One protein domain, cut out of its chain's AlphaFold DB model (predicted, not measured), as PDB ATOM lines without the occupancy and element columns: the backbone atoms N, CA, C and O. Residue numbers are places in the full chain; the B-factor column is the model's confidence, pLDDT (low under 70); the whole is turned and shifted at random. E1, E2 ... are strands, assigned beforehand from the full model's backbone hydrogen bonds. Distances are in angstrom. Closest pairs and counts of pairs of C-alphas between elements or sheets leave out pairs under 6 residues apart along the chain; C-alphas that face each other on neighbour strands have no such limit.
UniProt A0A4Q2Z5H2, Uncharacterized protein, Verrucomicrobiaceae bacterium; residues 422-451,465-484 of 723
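This is residues 422 to 451 and 465 to 484 of the 723 residues of an uncharacterized protein of Verrucomicrobiaceae bacterium (UniProt A0A4Q2Z5H2). A two-strand hairpin, E2 and E3, forms one side of a loose rod; E1 comes before it and turns back into E2 through a loop, and the long arched stretch of E4 and E5 runs along another side with little contact to the hairpin. The printed part has 50 residues with five named strands, in the order E1, E2, E3, E4, E5 along the chain, and no named helix. The one sheet is E2 - E3, antiparallel, and the class is all strand. The whole is loose, with a radius of gyration of the C-alphas of 12.4 A, and the C-alphas span 36 by 18 by 16 A.

Begin at E1, residues 422 to 426, which pairs with no named strand. Look next at E2, residues 433 to 438: the closest C-alphas of E1 and E2 are those of Val 423 and Ala 434, 5.8 A apart. E3, residues 444 to 451, is the antiparallel neighbour of E2, with 157 degrees between their directions, and the two form a hairpin. Check C-alphas 434 and 449, which face each other at 4.1 A, then N 435 and O 448, 2.9 A apart, and N 445 and O 437, 2.8 A apart, both within hydrogen-bond range. E1 and E3 are apart, but only just, with 8.3 A between their closest C-alphas. Beyond the cut comes E4, residues 472 to 477; its closest C-alphas to E3 are those of Gly 473 and Leu 444, 7.0 A apart. E4 runs on into E5, residues 480 to 483, across a break of 2 residues, at 52 degrees. E4 and E5 pair with no named strand, E4 is apart from E1 and E2, and E5 is apart from the other four strands.

Find C-alpha 422 at (372.223, 365.456, 401.204); from there E1 runs 13.0 A to C-alpha 426. E2 runs 16.5 A from C-alpha 433 to C-alpha 438. E3, the longest strand by residues with 8, covers 19.7 A from C-alpha 444 at (381.033, 369.431, 408.329) to C-alpha 451. E4 measures 16.9 A from C-alpha 472 to C-alpha 477. E5 ends at C-alpha 483, at (379.916, 380.685, 382.291), 10.1 A from C-alpha 480.

The two C-alphas farthest apart are those of Ile 469 and Pro 483, at 38.3 A. Residues 452 to 464 are not printed, and C-alphas 451 and 465 are 18.0 A apart across this cut, which falls in the link from E3 to E4. Of the links that are printed whole, E2 to E3 and E4 to E5 are tight, E1 to E2 is short, and none is long. The mean pLDDT of the printed part is 95.5, and no printed residue is under 70.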
ATOM      1  N   VAL A 422     372.442 365.118 402.619       97.38
ATOM      2  CA  VAL A 422     372.223 365.456 401.204       97.38
ATOM      3  C   VAL A 422     372.224 366.973 401.058       97.38
ATOM      4  O   VAL A 422     371.590 367.674 401.850       97.38
ATOM      5  N   VAL A 423     372.907 367.491 400.038       97.56
ATOM      6  CA  VAL A 423     372.889 368.925 399.724       97.56
ATOM      7  C   VAL A 423     371.769 369.215 398.732       97.56
ATOM      8  O   VAL A 423     371.795 368.760 397.589       97.56
ATOM      9  N   GLN A 424     370.786 370.003 399.155       95.88
ATOM     10  CA  GLN A 424     369.716 370.488 398.292       95.88
ATOM     11  C   GLN A 424     370.061 371.881 397.765       95.88
ATOM     12  O   GLN A 424     370.387 372.779 398.539       95.88
ATOM     13  N   ILE A 425     369.949 372.064 396.449       97.19
ATOM     14  CA  ILE A 425     370.179 373.339 395.763       97.19
ATOM     15  C   ILE A 425     368.845 373.814 395.190       97.19
ATOM     16  O   ILE A 425     368.175 373.058 394.490       97.19
ATOM     17  N   THR A 426     368.456 375.055 395.488       95.88
ATOM     18  CA  THR A 426     367.221 375.664 394.965       95.88
ATOM     19  C   THR A 426     367.521 377.033 394.365       95.88
ATOM     20  O   THR A 426     367.984 377.931 395.071       95.88
ATOM     21  N   GLY A 427     367.235 377.197 393.072       95.56
ATOM     22  CA  GLY A 427     367.408 378.446 392.330       95.56
ATOM     23  C   GLY A 427     366.751 378.411 390.951       95.56
ATOM     24  O   GLY A 427     365.842 377.618 390.719       95.56
ATOM     25  N   ASP A 428     367.210 379.291 390.064       96.00
ATOM     26  CA  ASP A 428     366.669 379.519 388.717       96.00
ATOM     27  C   ASP A 428     367.263 378.603 387.631       96.00
ATOM     28  O   ASP A 428     366.642 378.402 386.588       96.00
ATOM     29  N   GLY A 429     368.450 378.043 387.870       96.00
ATOM     30  CA  GLY A 429     369.082 377.060 386.995       96.00
ATOM     31  C   GLY A 429     368.635 375.620 387.257       96.00
ATOM     32  O   GLY A 429     367.793 375.329 388.107       96.00
ATOM     33  N   THR A 430     369.227 374.681 386.518       96.06
ATOM     34  CA  THR A 430     368.881 373.253 386.602       96.06
ATOM     35  C   THR A 430     370.115 372.358 386.691       96.06
ATOM     36  O   THR A 430     371.216 372.726 386.282       96.06
ATOM     37  N   GLY A 431     369.935 371.163 387.258       95.81
ATOM     38  CA  GLY A 431     370.917 370.076 387.211       95.81
ATOM     39  C   GLY A 431     372.151 370.231 388.103       95.81
ATOM     40  O   GLY A 431     373.008 369.353 388.062       95.81
ATOM     41  N   ALA A 432     372.280 371.297 388.899       98.06
ATOM     42  CA  ALA A 432     373.398 371.404 389.835       98.06
ATOM     43  C   ALA A 432     373.261 370.379 390.968       98.06
ATOM     44  O   ALA A 432     372.171 370.172 391.501       98.06
ATOM     45  N   THR A 433     374.377 369.769 391.355       98.38
ATOM     46  CA  THR A 433     374.452 368.820 392.471       98.38
ATOM     47  C   THR A 433     375.710 369.078 393.287       98.38
ATOM     48  O   THR A 433     376.715 369.576 392.767       98.38
ATOM     49  N   ALA A 434     375.675 368.723 394.566       98.12
ATOM     50  CA  ALA A 434     376.806 368.864 395.467       98.12
ATOM     51  C   ALA A 434     376.771 367.791 396.556       98.12
ATOM     52  O   ALA A 434     375.701 367.297 396.890       98.12
ATOM     53  N   VAL A 435     377.935 367.488 397.128       97.50
ATOM     54  CA  VAL A 435     378.079 366.616 398.301       97.50
ATOM     55  C   VAL A 435     378.564 367.424 399.498       97.50
ATOM     56  O   VAL A 435     379.368 368.351 399.351       97.50
ATOM     57  N   ALA A 436     378.108 367.050 400.690       97.12
ATOM     58  CA  ALA A 436     378.648 367.557 401.943       97.12
ATOM     59  C   ALA A 436     379.876 366.752 402.374       97.12
ATOM     60  O   ALA A 436     379.862 365.520 402.382       97.12
ATOM     61  N   ASN A 437     380.930 367.449 402.792       95.94
ATOM     62  CA  ASN A 437     382.159 366.825 403.259       95.94
ATOM     63  C   ASN A 437     382.101 366.734 404.788       95.94
ATOM     64  O   ASN A 437     382.241 367.743 405.476       95.94
ATOM     65  N   VAL A 438     381.887 365.533 405.327       96.88
ATOM     66  CA  VAL A 438     381.861 365.278 406.776       96.88
ATOM     67  C   VAL A 438     383.041 364.389 407.150       96.88
ATOM     68  O   VAL A 438     383.266 363.349 406.532       96.88
ATOM     69  N   ASN A 439     383.821 364.791 408.151       94.75
ATOM     70  CA  ASN A 439     384.954 363.992 408.623       94.75
ATOM     71  C   ASN A 439     384.515 362.880 409.605       94.75
ATOM     72  O   ASN A 439     383.371 362.825 410.055       94.75
ATOM     73  N   ALA A 440     385.446 362.005 410.000       90.88
ATOM     74  CA  ALA A 440     385.154 360.881 410.898       90.88
ATOM     75  C   ALA A 440     384.641 361.294 412.297       90.88
ATOM     76  O   ALA A 440     383.991 360.489 412.966       90.88
ATOM     77  N   SER A 441     384.905 362.534 412.737       91.75
ATOM     78  CA  SER A 441     384.383 363.078 413.998       91.75
ATOM     79  C   SER A 441     382.987 363.700 413.868       91.75
ATOM     80  O   SER A 441     382.463 364.209 414.856       91.75
ATOM     81  N   GLY A 442     382.369 363.660 412.682       95.50
ATOM     82  CA  GLY A 442     381.037 364.220 412.450       95.50
ATOM     83  C   GLY A 442     381.028 365.741 412.294       95.50
ATOM     84  O   GLY A 442     380.022 366.379 412.596       95.50
ATOM     85  N   THR A 443     382.148 366.333 411.870       97.31
ATOM     86  CA  THR A 443     382.265 367.767 411.558       97.31
ATOM     87  C   THR A 443     382.050 367.992 410.065       97.31
ATOM     88  O   THR A 443     382.694 367.320 409.257       97.31
ATOM     89  N   LEU A 444     381.192 368.947 409.702       97.56
ATOM     90  CA  LEU A 444     381.033 369.431 408.329       97.56
ATOM     91  C   LEU A 444     382.213 370.348 407.990       97.56
ATOM     92  O   LEU A 444     382.392 371.385 408.624       97.56
ATOM     93  N   THR A 445     383.030 369.948 407.019       96.12
ATOM     94  CA  THR A 445     384.286 370.626 406.664       96.12
ATOM     95  C   THR A 445     384.235 371.350 405.324       96.12
ATOM     96  O   THR A 445     385.163 372.086 404.996       96.12
ATOM     97  N   GLY A 446     383.186 371.143 404.530       95.62
ATOM     98  CA  GLY A 446     383.052 371.780 403.227       95.62
ATOM     99  C   GLY A 446     381.905 371.222 402.396       95.62
ATOM    100  O   GLY A 446     381.205 370.296 402.806       95.62
ATOM    101  N   ILE A 447     381.755 371.789 401.203       95.94
ATOM    102  CA  ILE A 447     380.835 371.339 400.158       95.94
ATOM    103  C   ILE A 447     381.649 371.156 398.886       95.94
ATOM    104  O   ILE A 447     382.483 372.000 398.556       95.94
ATOM    105  N   THR A 448     381.381 370.083 398.155       96.50
ATOM    106  CA  THR A 448     381.958 369.869 396.828       96.50
ATOM    107  C   THR A 448     380.839 369.918 395.801       96.50
ATOM    108  O   THR A 448     379.956 369.064 395.821       96.50
ATOM    109  N   ILE A 449     380.863 370.901 394.896       97.81
ATOM    110  CA  ILE A 449     379.968 370.910 393.732       97.81
ATOM    111  C   ILE A 449     380.364 369.737 392.830       97.81
ATOM    112  O   ILE A 449     381.483 369.693 392.325       97.81
ATOM    113  N   THR A 450     379.460 368.775 392.654       97.94
ATOM    114  CA  THR A 450     379.682 367.580 391.825       97.94
ATOM    115  C   THR A 450     379.156 367.748 390.409       97.94
ATOM    116  O   THR A 450     379.586 367.022 389.517       97.94
ATOM    117  N   ASN A 451     378.257 368.708 390.196       97.94
ATOM    118  CA  ASN A 451     377.861 369.188 388.884       97.94
ATOM    119  C   ASN A 451     377.467 370.667 388.991       97.94
ATOM    120  O   ASN A 451     376.618 370.992 389.823       97.94
ATOM    121  N   LEU A 465     369.849 368.279 404.014       95.38
ATOM    122  CA  LEU A 465     368.789 367.338 404.346       95.38
ATOM    123  C   LEU A 465     369.391 366.156 405.112       95.38
ATOM    124  O   LEU A 465     370.287 365.464 404.624       95.38
ATOM    125  N   GLY A 466     368.892 365.921 406.325       94.62
ATOM    126  CA  GLY A 466     369.354 364.834 407.187       94.62
ATOM    127  C   GLY A 466     370.662 365.141 407.926       94.62
ATOM    128  O   GLY A 466     370.831 366.218 408.489       94.62
ATOM    129  N   GLY A 467     371.572 364.165 407.992       95.12
ATOM    130  CA  GLY A 467     372.839 364.263 408.731       95.12
ATOM    131  C   GLY A 467     372.804 363.703 410.160       95.12
ATOM    132  O   GLY A 467     373.848 363.588 410.800       95.12
ATOM    133  N   GLY A 468     371.631 363.297 410.646       95.44
ATOM    134  CA  GLY A 468     371.421 362.736 411.983       95.44
ATOM    135  C   GLY A 468     370.674 363.682 412.919       95.44
ATOM    136  O   GLY A 468     370.596 364.884 412.698       95.44
ATOM    137  N   ILE A 469     370.108 363.128 413.985       95.94
ATOM    138  CA  ILE A 469     369.423 363.894 415.022       95.94
ATOM    139  C   ILE A 469     370.442 364.678 415.847       95.94
ATOM    140  O   ILE A 469     371.426 364.113 416.327       95.94
ATOM    141  N   GLY A 470     370.183 365.973 416.035       93.50
ATOM    142  CA  GLY A 470     371.051 366.867 416.801       93.50
ATOM    143  C   GLY A 470     372.289 367.350 416.043       93.50
ATOM    144  O   GLY A 470     373.126 368.019 416.649       93.50
ATOM    145  N   SER A 471     372.417 367.048 414.744       94.69
ATOM    146  CA  SER A 471     373.419 367.703 413.908       94.69
ATOM    147  C   SER A 471     373.139 369.208 413.867       94.69
ATOM    148  O   SER A 471     371.999 369.667 413.788       94.69
ATOM    149  N   THR A 472     374.204 369.992 413.974       90.50
ATOM    150  CA  THR A 472     374.164 371.449 413.865       90.50
ATOM    151  C   THR A 472     375.059 371.814 412.704       90.50
ATOM    152  O   THR A 472     376.200 371.369 412.653       90.50
ATOM    153  N   GLY A 473     374.562 372.567 411.734       86.19
ATOM    154  CA  GLY A 473     375.379 372.961 410.599       86.19
ATOM    155  C   GLY A 473     374.554 373.454 409.434       86.19
ATOM    156  O   GLY A 473     373.387 373.098 409.283       86.19
ATOM    157  N   GLY A 474     375.184 374.286 408.622       92.75
ATOM    158  CA  GLY A 474     374.553 374.922 407.484       92.75
ATOM    159  C   GLY A 474     375.568 375.241 406.404       92.75
ATOM    160  O   GLY A 474     376.781 375.097 406.586       92.75
ATOM    161  N   ILE A 475     375.028 375.658 405.268       94.81
ATOM    162  CA  ILE A 475     375.789 376.206 404.158       94.81
ATOM    163  C   ILE A 475     375.408 377.676 404.088       94.81
ATOM    164  O   ILE A 475     374.230 378.006 403.965       94.81
ATOM    165  N   GLU A 476     376.400 378.547 404.198       92.88
ATOM    166  CA  GLU A 476     376.224 379.994 404.172       92.88
ATOM    167  C   GLU A 476     376.963 380.610 402.984       92.88
ATOM    168  O   GLU A 476     377.863 380.006 402.389       92.88
ATOM    169  N   GLY A 477     376.594 381.850 402.666       91.75
ATOM    170  CA  GLY A 477     377.119 382.588 401.524       91.75
ATOM    171  C   GLY A 477     376.316 382.353 400.246       91.75
ATOM    172  O   GLY A 477     375.223 381.788 400.252       91.75
ATOM    173  N   THR A 478     376.857 382.838 399.135       90.94
ATOM    174  CA  THR A 478     376.239 382.738 397.811       90.94
ATOM    175  C   THR A 478     377.283 382.172 396.856       90.94
ATOM    176  O   THR A 478     378.405 382.688 396.835       90.94
ATOM    177  N   PRO A 479     376.969 381.114 396.086       94.62
ATOM    178  CA  PRO A 479     377.930 380.565 395.139       94.62
ATOM    179  C   PRO A 479     378.210 381.575 394.024       94.62
ATOM    180  O   PRO A 479     377.358 382.387 393.653       94.62
ATOM    181  N   THR A 480     379.390 381.475 393.427       95.56
ATOM    182  CA  THR A 480     379.715 382.272 392.245       95.56
ATOM    183  C   THR A 480     379.065 381.646 391.013       95.56
ATOM    184  O   THR A 480     379.253 380.460 390.742       95.56
ATOM    185  N   VAL A 481     378.327 382.449 390.248       97.25
ATOM    186  CA  VAL A 481     377.741 382.052 388.961       97.25
ATOM    187  C   VAL A 481     378.756 382.335 387.855       97.25
ATOM    188  O   VAL A 481     379.218 383.469 387.718       97.25
ATOM    189  N   VAL A 482     379.132 381.311 387.087       97.31
ATOM    190  CA  VAL A 482     380.199 381.392 386.074       97.31
ATOM    191  C   VAL A 482     379.768 380.769 384.745       97.31
ATOM    192  O   VAL A 482     379.057 379.763 384.772       97.31
ATOM    193  N   PRO A 483     380.199 381.302 383.584       97.56
ATOM    194  CA  PRO A 483     379.916 380.685 382.291       97.56
ATOM    195  C   PRO A 483     380.368 379.228 382.240       97.56
ATOM    196  O   PRO A 483     381.488 378.898 382.638       97.56
ATOM    197  N   ASN A 484     379.499 378.358 381.733       97.69
ATOM    198  CA  ASN A 484     379.848 376.965 381.517       97.69
ATOM    199  C   ASN A 484     380.867 376.828 380.383       97.69
ATOM    200  O   ASN A 484     380.832 377.545 379.382       97.69
TER     201      ASN A 484